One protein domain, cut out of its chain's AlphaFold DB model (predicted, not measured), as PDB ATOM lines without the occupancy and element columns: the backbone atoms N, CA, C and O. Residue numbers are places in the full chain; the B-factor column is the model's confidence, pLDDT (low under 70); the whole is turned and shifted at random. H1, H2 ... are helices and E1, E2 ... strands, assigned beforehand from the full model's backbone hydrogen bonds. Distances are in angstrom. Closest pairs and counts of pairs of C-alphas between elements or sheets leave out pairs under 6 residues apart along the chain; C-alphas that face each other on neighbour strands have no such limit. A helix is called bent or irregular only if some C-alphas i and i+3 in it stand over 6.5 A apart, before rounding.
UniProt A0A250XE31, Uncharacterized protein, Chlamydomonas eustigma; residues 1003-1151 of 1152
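AT A GLANCE: This is residues 1003 to 1151 of the 1152 residues of an uncharacterized protein of Chlamydomonas eustigma (UniProt A0A250XE31). One strongly twisted sheet of five strands has the long helix H1 over one of its faces, while a smaller helix, H3, lies off the sheet at the far end of a long link. The very short H2 is beside the strands, where H1 ends, and residues 1122 to 1123 of the long link pair with edge strand E5. The printed part has 149 residues, in the order E1 H1 E2 E3 H2 E4 E5 H3; the mixed sheet runs E1 E2 E3 E4 E5. The class is mixed, helices and strands, with 73 residues, under half, in named elements. The whole is compact, with a radius of gyration of the C-alphas of 15.3 A, and spans 43 by 38 by 28 A.

IN THESE COORDINATES: E1, residues 1014 to 1019, begins with C-alpha 1014 at (48.957, 32.026, 19.674). H1, residues 1029 to 1052, is 34.1 A long and has a kink of 31 degrees near residue 1039; it is neither bent nor irregular, but only just, with C-alphas 1039 and 1042 6.4 A apart. E2, residues 1057 to 1064, is 20.0 A long and bends by 53 degrees at residue 1060. E3, residues 1069 to 1075, is 20.3 A long. H2, residues 1077 to 1080, is only just irregular, with C-alphas 1077 and 1080 6.8 A apart. E4 is residues 1094 to 1099 and E5 residues 1104 to 1109. H3, residues 1138 to 1149, is 16.3 A long and ends with C-alpha 1149 at (33.332, 42.348, 47.705).

HOW THE PARTS SIT: E1 and E2 are parallel, with N 1017 and O 1061 2.9 A apart; E1, H1 and E2 form a strand-helix-strand unit, two parallel neighbour strands with a helix between, whose crossover is left-handed. E2 and E3 are an antiparallel hairpin, with N 1062 and O 1071 2.8 A apart. E3 and E4 are antiparallel, with N 1072 and O 1096 2.8 A apart. E4 and E5 are an antiparallel hairpin, with N 1097 and O 1106 2.9 A apart. H1 is on the sheet in two layers, a helix on one face; its closest C-alphas to E2 are those of Glu 1045 and Lys 1057, 5.1 A. H1 touches H2 with residues 1048 to 1052 alone, the closest C-alphas being those of Ala 1052 and Gly 1078, 4.9 A. H2 is only just at the sheet's level, with a height of 3.9 A. H3 is not on the sheet and is apart from H1. Each O i to N i+4 pair of H3 is within hydrogen-bond range, as are 18 of 20 in H1; H2 is too short for such a pair.

THE WHOLE: The C-alphas farthest apart are those of Asn 1010 and Leu 1151, 43.7 A. The printed part has no cut. The links H2 to E4, 13 residues, and E5 to H3, 28 residues, are long. Mean pLDDT of the printed part is 75.2; 44 residues are under 70, among them residues 1003 to 1032.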
ATOM      1  N   PHE A1003      40.505  34.653  12.742       37.81
ATOM      2  CA  PHE A1003      41.548  33.913  13.449       37.81
ATOM      3  C   PHE A1003      42.832  34.754  13.436       37.81
ATOM      4  O   PHE A1003      43.746  34.505  12.646       37.81
ATOM      5  N   MET A1004      42.872  35.773  14.299       44.72
ATOM      6  CA  MET A1004      44.089  36.519  14.594       44.72
ATOM      7  C   MET A1004      45.117  35.540  15.179       44.72
ATOM      8  O   MET A1004      44.839  34.831  16.152       44.72
ATOM      9  N   GLU A1005      46.309  35.480  14.591       40.59
ATOM     10  CA  GLU A1005      47.447  34.795  15.203       40.59
ATOM     11  C   GLU A1005      48.330  35.855  15.855       40.59
ATOM     12  O   GLU A1005      48.970  36.657  15.177       40.59
ATOM     13  N   TYR A1006      48.347  35.888  17.188       44.41
ATOM     14  CA  TYR A1006      49.280  36.755  17.898       44.41
ATOM     15  C   TYR A1006      50.662  36.104  17.887       44.41
ATOM     16  O   TYR A1006      50.838  34.982  18.366       44.41
ATOM     17  N   HIS A1007      51.644  36.818  17.343       51.94
ATOM     18  CA  HIS A1007      53.047  36.425  17.346       51.94
ATOM     19  C   HIS A1007      53.791  37.233  18.419       51.94
ATOM     20  O   HIS A1007      54.088  38.407  18.194       51.94
ATOM     21  N   PRO A1008      54.128  36.645  19.584       50.56
ATOM     22  CA  PRO A1008      55.048  37.289  20.512       50.56
ATOM     23  C   PRO A1008      56.416  37.435  19.831       50.56
ATOM     24  O   PRO A1008      56.835  36.530  19.112       50.56
ATOM     25  N   ALA A1009      57.147  38.519  20.103       39.06
ATOM     26  CA  ALA A1009      58.388  38.865  19.389       39.06
ATOM     27  C   ALA A1009      59.493  37.778  19.389       39.06
ATOM     28  O   ALA A1009      60.373  37.808  18.538       39.06
ATOM     29  N   ASN A1010      59.439  36.813  20.316       40.69
ATOM     30  CA  ASN A1010      60.299  35.621  20.362       40.69
ATOM     31  C   ASN A1010      59.478  34.327  20.597       40.69
ATOM     32  O   ASN A1010      59.919  33.411  21.292       40.69
ATOM     33  N   GLY A1011      58.230  34.281  20.120       49.53
ATOM     34  CA  GLY A1011      57.226  33.293  20.523       49.53
ATOM     35  C   GLY A1011      56.642  32.440  19.399       49.53
ATOM     36  O   GLY A1011      56.806  32.694  18.209       49.53
ATOM     37  N   ARG A1012      55.909  31.402  19.810       49.88
ATOM     38  CA  ARG A1012      55.080  30.578  18.922       49.88
ATOM     39  C   ARG A1012      53.748  31.298  18.686       49.88
ATOM     40  O   ARG A1012      53.256  31.946  19.602       49.88
ATOM     41  N   ALA A1013      53.171  31.161  17.492       52.56
ATOM     42  CA  ALA A1013      51.868  31.745  17.169       52.56
ATOM     43  C   ALA A1013      50.788  31.285  18.168       52.56
ATOM     44  O   ALA A1013      50.615  30.082  18.393       52.56
ATOM     45  N   VAL A1014      50.079  32.248  18.759       60.81
ATOM     46  CA  VAL A1014      48.957  32.026  19.674       60.81
ATOM     47  C   VAL A1014      47.662  32.157  18.881       60.81
ATOM     48  O   VAL A1014      47.362  33.228  18.354       60.81
ATOM     49  N   LYS A1015      46.882  31.074  18.804       65.94
ATOM     50  CA  LYS A1015      45.619  31.059  18.053       65.94
ATOM     51  C   LYS A1015      44.513  31.767  18.835       65.94
ATOM     52  O   LYS A1015      44.099  31.263  19.878       65.94
ATOM     53  N   ILE A1016      43.999  32.880  18.322       63.97
ATOM     54  CA  ILE A1016      42.870  33.602  18.925       63.97
ATOM     55  C   ILE A1016      41.552  33.133  18.291       63.97
ATOM     56  O   ILE A1016      41.527  32.700  17.141       63.97
ATOM     57  N   SER A1017      40.465  33.122  19.062       60.22
ATOM     58  CA  SER A1017      39.153  32.613  18.647       60.22
ATOM     59  C   SER A1017      38.015  33.194  19.495       60.22
ATOM     60  O   SER A1017      38.249  33.683  20.599       60.22
ATOM     61  N   TRP A1018      36.784  33.111  18.988       60.53
ATOM     62  CA  TRP A1018      35.575  33.623  19.639       60.53
ATOM     63  C   TRP A1018      34.547  32.496  19.806       60.53
ATOM     64  O   TRP A1018      34.375  31.668  18.909       60.53
ATOM     65  N   VAL A1019      33.882  32.452  20.959       47.69
ATOM     66  CA  VAL A1019      32.932  31.410  21.367       47.69
ATOM     67  C   VAL A1019      31.643  32.078  21.852       47.69
ATOM     68  O   VAL A1019      31.569  32.507  22.998       47.69
ATOM     69  N   TYR A1020      30.659  32.140  20.946       40.09
ATOM     70  CA  TYR A1020      29.216  32.385  21.139       40.09
ATOM     71  C   TYR A1020      28.766  33.315  22.281       40.09
ATOM     72  O   TYR A1020      28.848  32.955  23.454       40.09
ATOM     73  N   GLY A1021      28.140  34.437  21.912       41.41
ATOM     74  CA  GLY A1021      27.311  35.270  22.792       41.41
ATOM     75  C   GLY A1021      27.421  36.753  22.454       41.41
ATOM     76  O   GLY A1021      26.412  37.364  22.136       41.41
ATOM     77  N   ALA A1022      28.664  37.255  22.427       38.47
ATOM     78  CA  ALA A1022      29.075  38.667  22.500       38.47
ATOM     79  C   ALA A1022      28.679  39.610  21.333       38.47
ATOM     80  O   ALA A1022      29.445  40.510  20.985       38.47
ATOM     81  N   ASP A1023      27.509  39.436  20.728       39.59
ATOM     82  CA  ASP A1023      27.053  40.194  19.558       39.59
ATOM     83  C   ASP A1023      26.650  41.654  19.878       39.59
ATOM     84  O   ASP A1023      26.642  42.491  18.976       39.59
ATOM     85  N   GLU A1024      26.407  42.004  21.150       40.06
ATOM     86  CA  GLU A1024      26.135  43.391  21.583       40.06
ATOM     87  C   GLU A1024      27.375  44.151  22.111       40.06
ATOM     88  O   GLU A1024      27.292  45.338  22.443       40.06
ATOM     89  N   VAL A1025      28.559  43.523  22.153       39.47
ATOM     90  CA  VAL A1025      29.802  44.200  22.569       39.47
ATOM     91  C   VAL A1025      30.314  45.082  21.421       39.47
ATOM     92  O   VAL A1025      31.054  44.647  20.541       39.47
ATOM     93  N   GLN A1026      29.881  46.347  21.435       43.56
ATOM     94  CA  GLN A1026      30.158  47.375  20.421       43.56
ATOM     95  C   GLN A1026      31.630  47.415  19.960       43.56
ATOM     96  O   GLN A1026      32.550  47.224  20.752       43.56
ATOM     97  N   GLN A1027      31.875  47.752  18.683       41.19
ATOM     98  CA  GLN A1027      33.196  47.624  18.024       41.19
ATOM     99  C   GLN A1027      34.364  48.362  18.723       41.19
ATOM    100  O   GLN A1027      35.518  48.003  18.504       41.19
ATOM    101  N   GLN A1028      34.091  49.358  19.576       38.03
ATOM    102  CA  GLN A1028      35.098  50.072  20.378       38.03
ATOM    103  C   GLN A1028      35.518  49.327  21.663       38.03
ATOM    104  O   GLN A1028      36.594  49.580  22.194       38.03
ATOM    105  N   SER A1029      34.700  48.392  22.148       46.41
ATOM    106  CA  SER A1029      34.929  47.622  23.377       46.41
ATOM    107  C   SER A1029      35.877  46.435  23.167       46.41
ATOM    108  O   SER A1029      36.653  46.078  24.058       46.41
ATOM    109  N   CYS A1030      35.849  45.830  21.975       53.28
ATOM    110  CA  CYS A1030      36.636  44.637  21.658       53.28
ATOM    111  C   CYS A1030      38.151  44.894  21.632       53.28
ATOM    112  O   CYS A1030      38.911  44.029  22.062       53.28
ATOM    113  N   THR A1031      38.609  46.064  21.179       56.62
ATOM    114  CA  THR A1031      40.044  46.407  21.123       56.62
ATOM    115  C   THR A1031      40.670  46.506  22.515       56.62
ATOM    116  O   THR A1031      41.775  46.002  22.730       56.62
ATOM    117  N   THR A1032      39.962  47.089  23.482       64.38
ATOM    118  CA  THR A1032      40.461  47.238  24.856       64.38
ATOM    119  C   THR A1032      40.452  45.905  25.604       64.38
ATOM    120  O   THR A1032      41.462  45.538  26.206       64.38
ATOM    121  N   LEU A1033      39.378  45.112  25.476       71.62
ATOM    122  CA  LEU A1033      39.324  43.746  26.020       71.62
ATOM    123  C   LEU A1033      40.419  42.846  25.416       71.62
ATOM    124  O   LEU A1033      41.042  42.064  26.133       71.62
ATOM    125  N   TYR A1034      40.713  43.003  24.123       71.44
ATOM    126  CA  TYR A1034      41.813  42.317  23.442       71.44
ATOM    127  C   TYR A1034      43.189  42.727  24.000       71.44
ATOM    128  O   TYR A1034      44.032  41.868  24.272       71.44
ATOM    129  N   GLY A1035      43.411  44.020  24.261       69.88
ATOM    130  CA  GLY A1035      44.633  44.525  24.903       69.88
ATOM    131  C   GLY A1035      44.816  44.061  26.358       69.88
ATOM    132  O   GLY A1035      45.940  43.789  26.787       69.88
ATOM    133  N   ILE A1036      43.726  43.923  27.120       76.81
ATOM    134  CA  ILE A1036      43.719  43.298  28.455       76.81
ATOM    135  C   ILE A1036      44.078  41.806  28.339       76.81
ATOM    136  O   ILE A1036      44.996  41.331  29.011       76.81
ATOM    137  N   ALA A1037      43.424  41.069  27.438       82.31
ATOM    138  CA  ALA A1037      43.645  39.637  27.256       82.31
ATOM    139  C   ALA A1037      45.079  39.296  26.804       82.31
ATOM    140  O   ALA A1037      45.681  38.344  27.307       82.31
ATOM    141  N   LEU A1038      45.676  40.096  25.911       80.12
ATOM    142  CA  LEU A1038      47.078  39.920  25.515       80.12
ATOM    143  C   LEU A1038      48.066  40.216  26.654       80.12
ATOM    144  O   LEU A1038      49.051  39.488  26.791       80.12
ATOM    145  N   ARG A1039      47.810  41.216  27.515       82.44
ATOM    146  CA  ARG A1039      48.624  41.436  28.731       82.44
ATOM    147  C   ARG A1039      48.537  40.242  29.684       82.44
ATOM    148  O   ARG A1039      49.564  39.779  30.186       82.44
ATOM    149  N   ALA A1040      47.339  39.686  29.862       87.88
ATOM    150  CA  ALA A1040      47.094  38.544  30.736       87.88
ATOM    151  C   ALA A1040      47.795  37.240  30.308       87.88
ATOM    152  O   ALA A1040      47.986  36.366  31.156       87.88
ATOM    153  N   VAL A1041      48.263  37.112  29.057       87.62
ATOM    154  CA  VAL A1041      49.061  35.953  28.608       87.62
ATOM    155  C   VAL A1041      50.251  35.704  29.538       87.62
ATOM    156  O   VAL A1041      50.385  34.602  30.062       87.62
ATOM    157  N   ARG A1042      51.073  36.726  29.826       86.44
ATOM    158  CA  ARG A1042      52.267  36.566  30.681       86.44
ATOM    159  C   ARG A1042      51.917  36.113  32.100       86.44
ATOM    160  O   ARG A1042      52.652  35.320  32.686       86.44
ATOM    161  N   PHE A1043      50.794  36.590  32.633       93.19
ATOM    162  CA  PHE A1043      50.272  36.166  33.931       93.19
ATOM    163  C   PHE A1043      49.848  34.693  33.912       93.19
ATOM    164  O   PHE A1043      50.272  33.932  34.780       93.19
ATOM    165  N   VAL A1044      49.091  34.256  32.900       93.75
ATOM    166  CA  VAL A1044      48.645  32.858  32.770       93.75
ATOM    167  C   VAL A1044      49.823  31.897  32.553       93.75
ATOM    168  O   VAL A1044      49.854  30.827  33.162       93.75
ATOM    169  N   GLU A1045      50.820  32.273  31.748       93.81
ATOM    170  CA  GLU A1045      52.048  31.485  31.552       93.81
ATOM    171  C   GLU A1045      52.857  31.356  32.850       93.81
ATOM    172  O   GLU A1045      53.258  30.248  33.222       93.81
ATOM    173  N   CYS A1046      53.039  32.459  33.585       91.81
ATOM    174  CA  CYS A1046      53.704  32.468  34.888       91.81
ATOM    175  C   CYS A1046      52.952  31.608  35.916       91.81
ATOM    176  O   CYS A1046      53.550  30.764  36.585       91.81
ATOM    177  N   LEU A1047      51.628  31.760  35.999       93.44
ATOM    178  CA  LEU A1047      50.758  31.024  36.913       93.44
ATOM    179  C   LEU A1047      50.787  29.513  36.647       93.44
ATOM    180  O   LEU A1047      50.914  28.718  37.581       93.44
ATOM    181  N   ALA A1048      50.693  29.108  35.379       93.06
ATOM    182  CA  ALA A1048      50.771  27.708  34.978       93.06
ATOM    183  C   ALA A1048      52.168  27.122  35.239       93.06
ATOM    184  O   ALA A1048      52.280  26.052  35.840       93.06
ATOM    185  N   THR A1049      53.221  27.853  34.861       92.94
ATOM    186  CA  THR A1049      54.619  27.441  35.058       92.94
ATOM    187  C   THR A1049      54.953  27.278  36.541       92.94
ATOM    188  O   THR A1049      55.550  26.277  36.936       92.94
ATOM    189  N   THR A1050      54.501  28.208  37.386       91.94
ATOM    190  CA  THR A1050      54.717  28.180  38.841       91.94
ATOM    191  C   THR A1050      53.985  27.011  39.499       91.94
ATOM    192  O   THR A1050      54.585  26.281  40.289       91.94
ATOM    193  N   ARG A1051      52.712  26.770  39.140       91.12
ATOM    194  CA  ARG A1051      51.926  25.632  39.659       91.12
ATOM    195  C   ARG A1051      52.525  24.280  39.263       91.12
ATOM    196  O   ARG A1051      52.544  23.368  40.082       91.12
ATOM    197  N   ALA A1052      53.033  24.152  38.037       90.75
ATOM    198  CA  ALA A1052      53.610  22.907  37.535       90.75
ATOM    199  C   ALA A1052      55.100  22.703  37.876       90.75
ATOM    200  O   ALA A1052      55.608  21.594  37.710       90.75
ATOM    201  N   ARG A1053      55.812  23.764  38.289       90.94
ATOM    202  CA  ARG A1053      57.289  23.842  38.358       90.94
ATOM    203  C   ARG A1053      57.986  23.440  37.044       90.94
ATOM    204  O   ARG A1053      59.099  22.922  37.054       90.94
ATOM    205  N   GLN A1054      57.314  23.657  35.915       89.50
ATOM    206  CA  GLN A1054      57.756  23.297  34.565       89.50
ATOM    207  C   GLN A1054      57.167  24.284  33.558       89.50
ATOM    208  O   GLN A1054      56.036  24.724  33.736       89.50
ATOM    209  N   GLU A1055      57.897  24.598  32.485       90.25
ATOM    210  CA  GLU A1055      57.473  25.584  31.482       90.25
ATOM    211  C   GLU A1055      56.079  25.274  30.897       90.25
ATOM    212  O   GLU A1055      55.820  24.177  30.389       90.25
ATOM    213  N   ALA A1056      55.190  26.265  30.943       91.31
ATOM    214  CA  ALA A1056      53.871  26.233  30.329       91.31
ATOM    215  C   ALA A1056      53.595  27.555  29.600       91.31
ATOM    216  O   ALA A1056      53.702  28.632  30.186       91.31
ATOM    217  N   LYS A1057      53.210  27.459  28.326       90.94
ATOM    218  CA  LYS A1057      52.923  28.590  27.434       90.94
ATOM    219  C   LYS A1057      51.468  28.588  26.975       90.94
ATOM    220  O   LYS A1057      50.840  27.527  26.924       90.94
ATOM    221  N   VAL A1058      50.925  29.752  26.634       88.88
ATOM    222  CA  VAL A1058      49.584  29.857  26.043       88.88
ATOM    223  C   VAL A1058      49.650  29.388  24.588       88.88
ATOM    224  O   VAL A1058      50.486  29.816  23.798       88.88
ATOM    225  N   ARG A1059      48.752  28.470  24.233       85.38
ATOM    226  CA  ARG A1059      48.544  27.950  22.874       85.38
ATOM    227  C   ARG A1059      47.456  28.720  22.137       85.38
ATOM    228  O   ARG A1059      47.543  28.910  20.925       85.38
ATOM    229  N   SER A1060      46.395  29.072  22.854       80.75
ATOM    230  CA  SER A1060      45.198  29.653  22.262       80.75
ATOM    231  C   SER A1060      44.415  30.491  23.257       80.75
ATOM    232  O   SER A1060      44.303  30.112  24.423       80.75
ATOM    233  N   ILE A1061      43.825  31.571  22.756       82.62
ATOM    234  CA  ILE A1061      42.915  32.459  23.478       82.62
ATOM    235  C   ILE A1061      41.522  32.278  22.864       82.62
ATOM    236  O   ILE A1061      41.374  32.262  21.640       82.62
ATOM    237  N   ALA A1062      40.507  32.104  23.701       77.69
ATOM    238  CA  ALA A1062      39.120  31.948  23.284       77.69
ATOM    239  C   ALA A1062      38.212  32.823  24.157       77.69
ATOM    240  O   ALA A1062      38.014  32.517  25.335       77.69
ATOM    241  N   TYR A1063      37.695  33.913  23.583       75.38
ATOM    242  CA  TYR A1063      36.683  34.778  24.204       75.38
ATOM    243  C   TYR A1063      35.353  34.019  24.288       75.38
ATOM    244  O   TYR A1063      34.985  33.352  23.323       75.38
ATOM    245  N   CYS A1064      34.652  34.095  25.417       69.38
ATOM    246  CA  CYS A1064      33.514  33.240  25.759       69.38
ATOM    247  C   CYS A1064      32.329  34.065  26.281       69.38
ATOM    248  O   CYS A1064      32.342  34.482  27.441       69.38
ATOM    249  N   GLY A1065      31.284  34.217  25.465       58.72
ATOM    250  CA  GLY A1065      30.065  34.940  25.837       58.72
ATOM    251  C   GLY A1065      30.257  36.435  26.123       58.72
ATOM    252  O   GLY A1065      31.328  37.005  25.927       58.72
ATOM    253  N   ASP A1066      29.185  37.062  26.599       51.59
ATOM    254  CA  ASP A1066      29.051  38.518  26.770       51.59
ATOM    255  C   ASP A1066      29.850  39.079  27.954       51.59
ATOM    256  O   ASP A1066      30.303  40.222  27.945       51.59
ATOM    257  N   ALA A1067      30.043  38.260  28.990       56.66
ATOM    258  CA  ALA A1067      30.557  38.666  30.299       56.66
ATOM    259  C   ALA A1067      32.096  38.784  30.347       56.66
ATOM    260  O   ALA A1067      32.730  38.231  31.245       56.66
ATOM    261  N   ALA A1068      32.701  39.430  29.342       74.50
ATOM    262  CA  ALA A1068      34.142  39.712  29.219       74.50
ATOM    263  C   ALA A1068      35.081  38.532  29.567       74.50
ATOM    264  O   ALA A1068      36.210  38.720  30.027       74.50
ATOM    265  N   THR A1069      34.611  37.296  29.384       83.56
ATOM    266  CA  THR A1069      35.276  36.093  29.888       83.56
ATOM    267  C   THR A1069      36.165  35.503  28.803       83.56
ATOM    268  O   THR A1069      35.746  35.324  27.663       83.56
ATOM    269  N   VAL A1070      37.407  35.173  29.149       87.00
ATOM    270  CA  VAL A1070      38.431  34.727  28.201       87.00
ATOM    271  C   VAL A1070      39.111  33.471  28.721       87.00
ATOM    272  O   VAL A1070      39.575  33.413  29.859       87.00
ATOM    273  N   SER A1071      39.181  32.447  27.880       90.00
ATOM    274  CA  SER A1071      39.825  31.176  28.193       90.00
ATOM    275  C   SER A1071      41.161  31.004  27.470       90.00
ATOM    276  O   SER A1071      41.325  31.401  26.319       90.00
ATOM    277  N   TYR A1072      42.128  30.415  28.172       92.44
ATOM    278  CA  TYR A1072      43.523  30.291  27.753       92.44
ATOM    279  C   TYR A1072      43.911  28.812  27.776       92.44
ATOM    280  O   TYR A1072      44.068  28.210  28.842       92.44
ATOM    281  N   GLY A1073      44.025  28.212  26.592       90.50
ATOM    282  CA  GLY A1073      44.485  26.833  26.423       90.50
ATOM    283  C   GLY A1073      46.009  26.763  26.488       90.50
ATOM    284  O   GLY A1073      46.680  27.586  25.865       90.50
ATOM    285  N   MET A1074      46.561  25.790  27.215       92.25
ATOM    286  CA  MET A1074      48.003  25.712  27.497       92.25
ATOM    287  C   MET A1074      48.746  24.676  26.632       92.25
ATOM    288  O   MET A1074      48.148  23.754  26.074       92.25
ATOM    289  N   ILE A1075      50.071  24.818  26.532       87.19
ATOM    290  CA  ILE A1075      51.010  23.869  25.907       87.19
ATOM    291  C   ILE A1075      52.374  23.897  26.626       87.19
ATOM    292  O   ILE A1075      52.685  24.845  27.341       87.19
ATOM    293  N   GLY A1076      53.194  22.859  26.447       85.62
ATOM    294  CA  GLY A1076      54.493  22.691  27.123       85.62
ATOM    295  C   GLY A1076      54.414  21.716  28.307       85.62
ATOM    296  O   GLY A1076      53.308  21.323  28.681       85.62
ATOM    297  N   PRO A1077      55.546  21.286  28.892       83.25
ATOM    298  CA  PRO A1077      55.556  20.258  29.939       83.25
ATOM    299  C   PRO A1077      54.633  20.570  31.131       83.25
ATOM    300  O   PRO A1077      53.852  19.715  31.550       83.25
ATOM    301  N   GLY A1078      54.607  21.825  31.596       87.31
ATOM    302  CA  GLY A1078      53.750  22.244  32.707       87.31
ATOM    303  C   GLY A1078      52.250  22.312  32.388       87.31
ATOM    304  O   GLY A1078      51.423  22.356  33.300       87.31
ATOM    305  N   SER A1079      51.857  22.259  31.109       91.56
ATOM    306  CA  SER A1079      50.453  22.388  30.673       91.56
ATOM    307  C   SER A1079      49.534  21.226  31.067       91.56
ATOM    308  O   SER A1079      48.345  21.265  30.761       91.56
ATOM    309  N   HIS A1080      50.058  20.203  31.743       91.19
ATOM    310  CA  HIS A1080      49.308  19.032  32.199       91.19
ATOM    311  C   HIS A1080      48.941  19.068  33.695       91.19
ATOM    312  O   HIS A1080      48.226  18.177  34.155       91.19
ATOM    313  N   TYR A1081      49.427  20.047  34.472       92.69
ATOM    314  CA  TYR A1081      49.250  20.087  35.932       92.69
ATOM    315  C   TYR A1081      47.836  20.522  36.358       92.69
ATOM    316  O   TYR A1081      47.460  21.688  36.205       92.69
ATOM    317  N   CYS A1082      47.067  19.594  36.936       92.12
ATOM    318  CA  CYS A1082      45.670  19.795  37.322       92.12
ATOM    319  C   CYS A1082      45.482  19.847  38.842       92.12
ATOM    320  O   CYS A1082      45.782  18.887  39.556       92.12
ATOM    321  N   LEU A1083      44.880  20.937  39.325       89.94
ATOM    322  CA  LEU A1083      44.592  21.155  40.744       89.94
ATOM    323  C   LEU A1083      43.627  20.120  41.353       89.94
ATOM    324  O   LEU A1083      43.728  19.854  42.544       89.94
ATOM    325  N   ARG A1084      42.745  19.479  40.567       88.56
ATOM    326  CA  ARG A1084      41.850  18.410  41.069       88.56
ATOM    327  C   ARG A1084      42.597  17.138  41.474       88.56
ATOM    328  O   ARG A1084      42.098  16.383  42.300       88.56
ATOM    329  N   VAL A1085      43.755  16.883  40.863       87.88
ATOM    330  CA  VAL A1085      44.542  15.650  41.052       87.88
ATOM    331  C   VAL A1085      45.870  15.936  41.773       87.88
ATOM    332  O   VAL A1085      46.582  15.010  42.146       87.88
ATOM    333  N   GLY A1086      46.235  17.212  41.950       89.38
ATOM    334  CA  GLY A1086      47.490  17.647  42.581       89.38
ATOM    335  C   GLY A1086      48.759  17.349  41.768       89.38
ATOM    336  O   GLY A1086      49.866  17.548  42.268       89.38
ATOM    337  N   ARG A1087      48.625  16.869  40.523       90.06
ATOM    338  CA  ARG A1087      49.735  16.423  39.665       90.06
ATOM    339  C   ARG A1087      49.451  16.618  38.175       90.06
ATOM    340  O   ARG A1087      48.350  16.992  37.771       90.06
ATOM    341  N   ALA A1088      50.449  16.306  37.351       88.00
ATOM    342  CA  ALA A1088      50.294  16.223  35.904       88.00
ATOM    343  C   ALA A1088      49.402  15.041  35.468       88.00
ATOM    344  O   ALA A1088      49.502  13.927  36.000       88.00
ATOM    345  N   HIS A1089      48.565  15.280  34.458       84.00
ATOM    346  CA  HIS A1089      47.943  14.239  33.637       84.00
ATOM    347  C   HIS A1089      48.944  13.670  32.619       84.00
ATOM    348  O   HIS A1089      49.948  14.296  32.293       84.00
ATOM    349  N   ARG A1090      48.669  12.469  32.093       75.50
ATOM    350  CA  ARG A1090      49.571  11.767  31.158       75.50
ATOM    351  C   ARG A1090      49.517  12.303  29.717       75.50
ATOM    352  O   ARG A1090      50.438  12.052  28.946       75.50
ATOM    353  N   SER A1091      48.432  12.980  29.346       70.56
ATOM    354  CA  SER A1091      48.155  13.408  27.964       70.56
ATOM    355  C   SER A1091      47.233  14.624  27.857       70.56
ATOM    356  O   SER A1091      47.385  15.423  26.941       70.56
ATOM    357  N   ASN A1092      46.282  14.780  28.780       80.88
ATOM    358  CA  ASN A1092      45.298  15.861  28.745       80.88
ATOM    359  C   ASN A1092      45.869  17.157  29.337       80.88
ATOM    360  O   ASN A1092      46.613  17.118  30.317       80.88
ATOM    361  N   HIS A1093      45.555  18.297  28.723       85.12
ATOM    362  CA  HIS A1093      46.023  19.613  29.169       85.12
ATOM    363  C   HIS A1093      45.041  20.265  30.161       85.12
ATOM    364  O   HIS A1093      43.861  19.905  30.226       85.12
ATOM    365  N   VAL A1094      45.513  21.283  30.876       91.44
ATOM    366  CA  VAL A1094      44.666  22.266  31.564       91.44
ATOM    367  C   VAL A1094      44.456  23.521  30.720       91.44
ATOM    368  O   VAL A1094      45.222  23.824  29.802       91.44
ATOM    369  N   TYR A1095      43.411  24.265  31.061       93.75
ATOM    370  CA  TYR A1095      43.146  25.602  30.548       93.75
ATOM    371  C   TYR A1095      42.714  26.517  31.691       93.75
ATOM    372  O   TYR A1095      42.212  26.063  32.722       93.75
ATOM    373  N   PHE A1096      42.928  27.812  31.518       94.00
ATOM    374  CA  PHE A1096      42.502  28.832  32.469       94.00
ATOM    375  C   PHE A1096      41.289  29.574  31.911       94.00
ATOM    376  O   PHE A1096      41.110  29.639  30.697       94.00
ATOM    377  N   MET A1097      40.453  30.123  32.786       92.38
ATOM    378  CA  MET A1097      39.438  31.112  32.419       92.38
ATOM    379  C   MET A1097      39.638  32.338  33.297       92.38
ATOM    380  O   MET A1097      39.756  32.186  34.514       92.38
ATOM    381  N   LEU A1098      39.686  33.514  32.686       92.19
ATOM    382  CA  LEU A1098      39.692  34.816  33.341       92.19
ATOM    383  C   LEU A1098      38.354  35.482  33.018       92.19
ATOM    384  O   LEU A1098      37.987  35.574  31.850       92.19
ATOM    385  N   ASP A1099      37.631  35.912  34.038       87.88
ATOM    386  CA  ASP A1099      36.476  36.794  33.924       87.88
ATOM    387  C   ASP A1099      36.979  38.221  34.185       87.88
ATOM    388  O   ASP A1099      37.365  38.556  35.307       87.88
ATOM    389  N   PHE A1100      37.024  39.046  33.136       86.06
ATOM    390  CA  PHE A1100      37.444  40.444  33.249       86.06
ATOM    391  C   PHE A1100      36.299  41.393  33.641       86.06
ATOM    392  O   PHE A1100      36.575  42.561  33.874       86.06
ATOM    393  N   ALA A1101      35.048  40.930  33.744       79.75
ATOM    394  CA  ALA A1101      33.936  41.718  34.283       79.75
ATOM    395  C   ALA A1101      33.878  41.648  35.820       79.75
ATOM    396  O   ALA A1101      33.423  42.593  36.458       79.75
ATOM    397  N   THR A1102      34.356  40.554  36.426       80.69
ATOM    398  CA  THR A1102      34.452  40.402  37.894       80.69
ATOM    399  C   THR A1102      35.888  40.354  38.433       80.69
ATOM    400  O   THR A1102      36.088  40.367  39.646       80.69
ATOM    401  N   GLY A1103      36.903  40.351  37.563       86.62
ATOM    402  CA  GLY A1103      38.310  40.467  37.957       86.62
ATOM    403  C   GLY A1103      38.911  39.192  38.552       86.62
ATOM    404  O   GLY A1103      39.819  39.274  39.380       86.62
ATOM    405  N   VAL A1104      38.421  38.008  38.166       88.44
ATOM    406  CA  VAL A1104      38.833  36.716  38.752       88.44
ATOM    407  C   VAL A1104      39.254  35.677  37.715       88.44
ATOM    408  O   VAL A1104      38.843  35.694  36.560       88.44
ATOM    409  N   HIS A1105      40.078  34.716  38.133       93.56
ATOM    410  CA  HIS A1105      40.599  33.636  37.304       93.56
ATOM    411  C   HIS A1105      40.424  32.260  37.962       93.56
ATOM    412  O   HIS A1105      40.429  32.126  39.186       93.56
ATOM    413  N   CYS A1106      40.297  31.210  37.153       93.00
ATOM    414  CA  CYS A1106      40.263  29.821  37.612       93.00
ATOM    415  C   CYS A1106      40.955  28.873  36.617       93.00
ATOM    416  O   CYS A1106      41.190  29.219  35.458       93.00
ATOM    417  N   GLN A1107      41.270  27.657  37.065       94.56
ATOM    418  CA  GLN A1107      41.735  26.552  36.221       94.56
ATOM    419  C   GLN A1107      40.593  25.557  35.960       94.56
ATOM    420  O   GLN A1107      39.798  25.256  36.853       94.56
ATOM    421  N   LYS A1108      40.566  24.988  34.754       92.88
ATOM    422  CA  LYS A1108      39.804  23.794  34.365       92.88
ATOM    423  C   LYS A1108      40.730  22.784  33.668       92.88
ATOM    424  O   LYS A1108      41.865  23.101  33.313       92.88
ATOM    425  N   CYS A1109      40.256  21.556  33.466       89.94
ATOM    426  CA  CYS A1109      41.008  20.484  32.806       89.94
ATOM    427  C   CYS A1109      40.220  19.914  31.617       89.94
ATOM    428  O   CYS A1109      38.989  19.909  31.650       89.94
ATOM    429  N   TYR A1110      40.917  19.432  30.583       83.00
ATOM    430  CA  TYR A1110      40.315  18.693  29.463       83.00
ATOM    431  C   TYR A1110      40.192  17.181  29.724       83.00
ATOM    432  O   TYR A1110      39.680  16.451  28.880       83.00
ATOM    433  N   ASP A1111      40.687  16.691  30.862       83.12
ATOM    434  CA  ASP A1111      40.667  15.267  31.187       83.12
ATOM    435  C   ASP A1111      39.244  14.769  31.540       83.12
ATOM    436  O   ASP A1111      38.588  15.401  32.377       83.12
ATOM    437  N   PRO A1112      38.763  13.646  30.961       76.19
ATOM    438  CA  PRO A1112      37.435  13.099  31.248       76.19
ATOM    439  C   PRO A1112      37.174  12.804  32.730       76.19
ATOM    440  O   PRO A1112      36.077  13.089  33.215       76.19
ATOM    441  N   ASP A1113      38.171  12.334  33.483       76.00
ATOM    442  CA  ASP A1113      38.023  12.048  34.919       76.00
ATOM    443  C   ASP A1113      37.873  13.350  35.730       76.00
ATOM    444  O   ASP A1113      37.321  13.378  36.835       76.00
ATOM    445  N   CYS A1114      38.315  14.470  35.149       82.19
ATOM    446  CA  CYS A1114      38.139  15.818  35.674       82.19
ATOM    447  C   CYS A1114      36.876  16.533  35.161       82.19
ATOM    448  O   CYS A1114      36.708  17.714  35.473       82.19
ATOM    449  N   THR A1115      35.958  15.861  34.451       73.50
ATOM    450  CA  THR A1115      34.683  16.457  33.993       73.50
ATOM    451  C   THR A1115      33.969  17.184  35.141       73.50
ATOM    452  O   THR A1115      33.894  16.692  36.271       73.50
ATOM    453  N   GLY A1116      33.485  18.398  34.856       72.94
ATOM    454  CA  GLY A1116      32.826  19.281  35.822       72.94
ATOM    455  C   GLY A1116      33.775  20.056  36.745       72.94
ATOM    456  O   GLY A1116      33.309  20.911  37.494       72.94
ATOM    457  N   PHE A1117      35.090  19.810  36.700       83.69
ATOM    458  CA  PHE A1117      36.044  20.543  37.528       83.69
ATOM    459  C   PHE A1117      36.194  22.006  37.102       83.69
ATOM    460  O   PHE A1117      36.391  22.320  35.927       83.69
ATOM    461  N   ARG A1118      36.211  22.875  38.109       90.12
ATOM    462  CA  ARG A1118      36.765  24.226  38.093       90.12
ATOM    463  C   ARG A1118      37.468  24.416  39.437       90.12
ATOM    464  O   ARG A1118      36.934  23.965  40.450       90.12
ATOM    465  N   SER A1119      38.615  25.088  39.468       90.50
ATOM    466  CA  SER A1119      39.175  25.565  40.737       90.50
ATOM    467  C   SER A1119      38.260  26.610  41.386       90.50
ATOM    468  O   SER A1119      37.267  27.070  40.806       90.50
ATOM    469  N   GLU A1120      38.636  27.047  42.580       87.88
ATOM    470  CA  GLU A1120      38.163  28.316  43.126       87.88
ATOM    471  C   GLU A1120      38.474  29.469  42.158       87.88
ATOM    472  O   GLU A1120      39.392  29.377  41.329       87.88
ATOM    473  N   TRP A1121      37.659  30.519  42.236       89.69
ATOM    474  CA  TRP A1121      37.935  31.798  41.593       89.69
ATOM    475  C   TRP A1121      38.904  32.570  42.490       89.69
ATOM    476  O   TRP A1121      38.652  32.717  43.682       89.69
ATOM    477  N   LEU A1122      40.007  33.041  41.918       87.94
ATOM    478  CA  LEU A1122      41.038  33.822  42.600       87.94
ATOM    479  C   LEU A1122      41.184  35.176  41.889       87.94
ATOM    480  O   LEU A1122      41.005  35.213  40.671       87.94
ATOM    481  N   PRO A1123      41.528  36.277  42.575       88.31
ATOM    482  CA  PRO A1123      41.651  37.587  41.934       88.31
ATOM    483  C   PRO A1123      42.691  37.592  40.802       88.31
ATOM    484  O   PRO A1123      43.678  36.847  40.827       88.31
ATOM    485  N   ILE A1124      42.465  38.428  39.792       90.25
ATOM    486  CA  ILE A1124      43.467  38.808  38.792       90.25
ATOM    487  C   ILE A1124      44.304  39.958  39.390       90.25
ATOM    488  O   ILE A1124      43.724  40.892  39.943       90.25
ATOM    489  N   PRO A1125      45.648  39.918  39.318       86.69
ATOM    490  CA  PRO A1125      46.498  40.998  39.826       86.69
ATOM    491  C   PRO A1125      46.255  42.364  39.153       86.69
ATOM    492  O   PRO A1125      45.977  42.440  37.955       86.69
ATOM    493  N   SER A1126      46.409  43.454  39.911       81.56
ATOM    494  CA  SER A1126      46.109  44.834  39.478       81.56
ATOM    495  C   SER A1126      47.168  45.484  38.566       81.56
ATOM    496  O   SER A1126      47.010  46.622  38.110       81.56
ATOM    497  N   ASP A1127      48.252  44.766  38.271       81.25
ATOM    498  CA  ASP A1127      49.189  45.026  37.173       81.25
ATOM    499  C   ASP A1127      48.757  44.360  35.847       81.25
ATOM    500  O   ASP A1127      49.248  44.734  34.782       81.25
ATOM    501  N   VAL A1128      47.819  43.404  35.903       81.00
ATOM    502  CA  VAL A1128      47.330  42.618  34.757       81.00
ATOM    503  C   VAL A1128      45.964  43.102  34.263       81.00
ATOM    504  O   VAL A1128      45.725  43.118  33.055       81.00
ATOM    505  N   TRP A1129      45.073  43.485  35.180       84.38
ATOM    506  CA  TRP A1129      43.716  43.966  34.902       84.38
ATOM    507  C   TRP A1129      43.326  45.082  35.871       84.38
ATOM    508  O   TRP A1129      43.702  45.042  37.043       84.38
ATOM    509  N   ARG A1130      42.539  46.050  35.392       81.50
ATOM    510  CA  ARG A1130      41.939  47.109  36.210       81.50
ATOM    511  C   ARG A1130      40.504  47.408  35.747       81.50
ATOM    512  O   ARG A1130      40.276  47.401  34.536       81.50
ATOM    513  N   PRO A1131      39.551  47.697  36.653       75.50
ATOM    514  CA  PRO A1131      38.169  48.027  36.286       75.50
ATOM    515  C   PRO A1131      38.054  49.213  35.326       75.50
ATOM    516  O   PRO A1131      37.229  49.198  34.418       75.50
ATOM    517  N   GLU A1132      38.900  50.228  35.506       76.94
ATOM    518  CA  GLU A1132      38.878  51.487  34.753       76.94
ATOM    519  C   GLU A1132      39.416  51.336  33.320       76.94
ATOM    520  O   GLU A1132      39.286  52.248  32.508       76.94
ATOM    521  N   GLU A1133      40.021  50.188  32.996       72.06
ATOM    522  CA  GLU A1133      40.428  49.827  31.634       72.06
ATOM    523  C   GLU A1133      39.294  49.152  30.841       72.06
ATOM    524  O   GLU A1133      39.449  48.898  29.648       72.06
ATOM    525  N   LEU A1134      38.162  48.830  31.473       71.69
ATOM    526  CA  LEU A1134      37.008  48.259  30.784       71.69
ATOM    527  C   LEU A1134      36.161  49.358  30.117       71.69
ATOM    528  O   LEU A1134      36.069  50.476  30.621       71.69
ATOM    529  N   PRO A1135      35.467  49.048  29.012       66.44
ATOM    530  CA  PRO A1135      34.406  49.906  28.500       66.44
ATOM    531  C   PRO A1135      33.171  49.835  29.416       66.44
ATOM    532  O   PRO A1135      32.843  48.775  29.952       66.44
ATOM    533  N   SER A1136      32.436  50.938  29.568       61.69
ATOM    534  CA  SER A1136      31.080  50.902  30.143       61.69
ATOM    535  C   SER A1136      30.156  50.079  29.219       61.69
ATOM    536  O   SER A1136      30.302  50.182  27.997       61.69
ATOM    537  N   PRO A1137      29.244  49.227  29.737       65.38
ATOM    538  CA  PRO A1137      28.856  49.054  31.145       65.38
ATOM    539  C   PRO A1137      29.699  48.042  31.950       65.38
ATOM    540  O   PRO A1137      29.437  47.836  33.135       65.38
ATOM    541  N   LEU A1138      30.706  47.395  31.350       68.69
ATOM    542  CA  LEU A1138      31.523  46.378  32.032       68.69
ATOM    543  C   LEU A1138      32.382  46.984  33.156       68.69
ATOM    544  O   LEU A1138      32.547  46.353  34.198       68.69
ATOM    545  N   ALA A1139      32.872  48.217  32.984       71.06
ATOM    546  CA  ALA A1139      33.542  48.974  34.048       71.06
ATOM    547  C   ALA A1139      32.631  49.189  35.268       71.06
ATOM    548  O   ALA A1139      33.028  48.934  36.404       71.06
ATOM    549  N   ASP A1140      31.384  49.602  35.033       72.19
ATOM    550  CA  ASP A1140      30.397  49.848  36.085       72.19
ATOM    551  C   ASP A1140      30.036  48.553  36.828       72.19
ATOM    552  O   ASP A1140      29.926  48.546  38.056       72.19
ATOM    553  N   GLN A1141      29.926  47.436  36.099       71.56
ATOM    554  CA  GLN A1141      29.725  46.104  36.672       71.56
ATOM    555  C   GLN A1141      30.926  45.650  37.522       71.56
ATOM    556  O   GLN A1141      30.729  45.153  38.632       71.56
ATOM    557  N   ALA A1142      32.159  45.860  37.048       71.19
ATOM    558  CA  ALA A1142      33.376  45.525  37.788       71.19
ATOM    559  C   ALA A1142      33.521  46.356  39.073       71.19
ATOM    560  O   ALA A1142      33.825  45.812  40.135       71.19
ATOM    561  N   MET A1143      33.233  47.659  39.004       76.50
ATOM    562  CA  MET A1143      33.245  48.549  40.168       76.50
ATOM    563  C   MET A1143      32.152  48.180  41.180       76.50
ATOM    564  O   MET A1143      32.419  48.146  42.380       76.50
ATOM    565  N   GLN A1144      30.943  47.828  40.729       74.00
ATOM    566  CA  GLN A1144      29.896  47.290  41.609       74.00
ATOM    567  C   GLN A1144      30.329  45.976  42.274       74.00
ATOM    568  O   GLN A1144      30.136  45.812  43.481       74.00
ATOM    569  N   TYR A1145      30.949  45.061  41.522       69.62
ATOM    570  CA  TYR A1145      31.425  43.784  42.053       69.62
ATOM    571  C   TYR A1145      32.500  43.975  43.131       69.62
ATOM    572  O   TYR A1145      32.366  43.421  44.225       69.62
ATOM    573  N   LEU A1146      33.507  44.818  42.876       70.00
ATOM    574  CA  LEU A1146      34.545  45.149  43.856       70.00
ATOM    575  C   LEU A1146      33.968  45.825  45.103       70.00
ATOM    576  O   LEU A1146      34.235  45.355  46.206       70.00
ATOM    577  N   ASN A1147      33.111  46.840  44.947       70.56
ATOM    578  CA  ASN A1147      32.468  47.523  46.075       70.56
ATOM    579  C   ASN A1147      31.610  46.566  46.929       70.56
ATOM    580  O   ASN A1147      31.576  46.686  48.154       70.56
ATOM    581  N   SER A1148      30.950  45.581  46.305       64.38
ATOM    582  CA  SER A1148      30.212  44.527  47.021       64.38
ATOM    583  C   SER A1148      31.122  43.492  47.697       64.38
ATOM    584  O   SER A1148      30.743  42.925  48.717       64.38
ATOM    585  N   SER A1149      32.333  43.285  47.169       57.03
ATOM    586  CA  SER A1149      33.332  42.348  47.705       57.03
ATOM    587  C   SER A1149      34.170  42.961  48.833       57.03
ATOM    588  O   SER A1149      34.681  42.240  49.681       57.03
ATOM    589  N   SER A1150      34.277  44.292  48.903       50.38
ATOM    590  CA  SER A1150      34.875  45.014  50.039       50.38
ATOM    591  C   SER A1150      33.968  45.101  51.280       50.38
ATOM    592  O   SER A1150      34.328  45.757  52.254       50.38
ATOM    593  N   LEU A1151      32.787  44.469  51.245       37.16
ATOM    594  CA  LEU A1151      31.788  44.445  52.323       37.16
ATOM    595  C   LEU A1151      31.613  43.050  52.966       37.16
ATOM    596  O   LEU A1151      30.671  42.863  53.740       37.16
TER     597      LEU A1151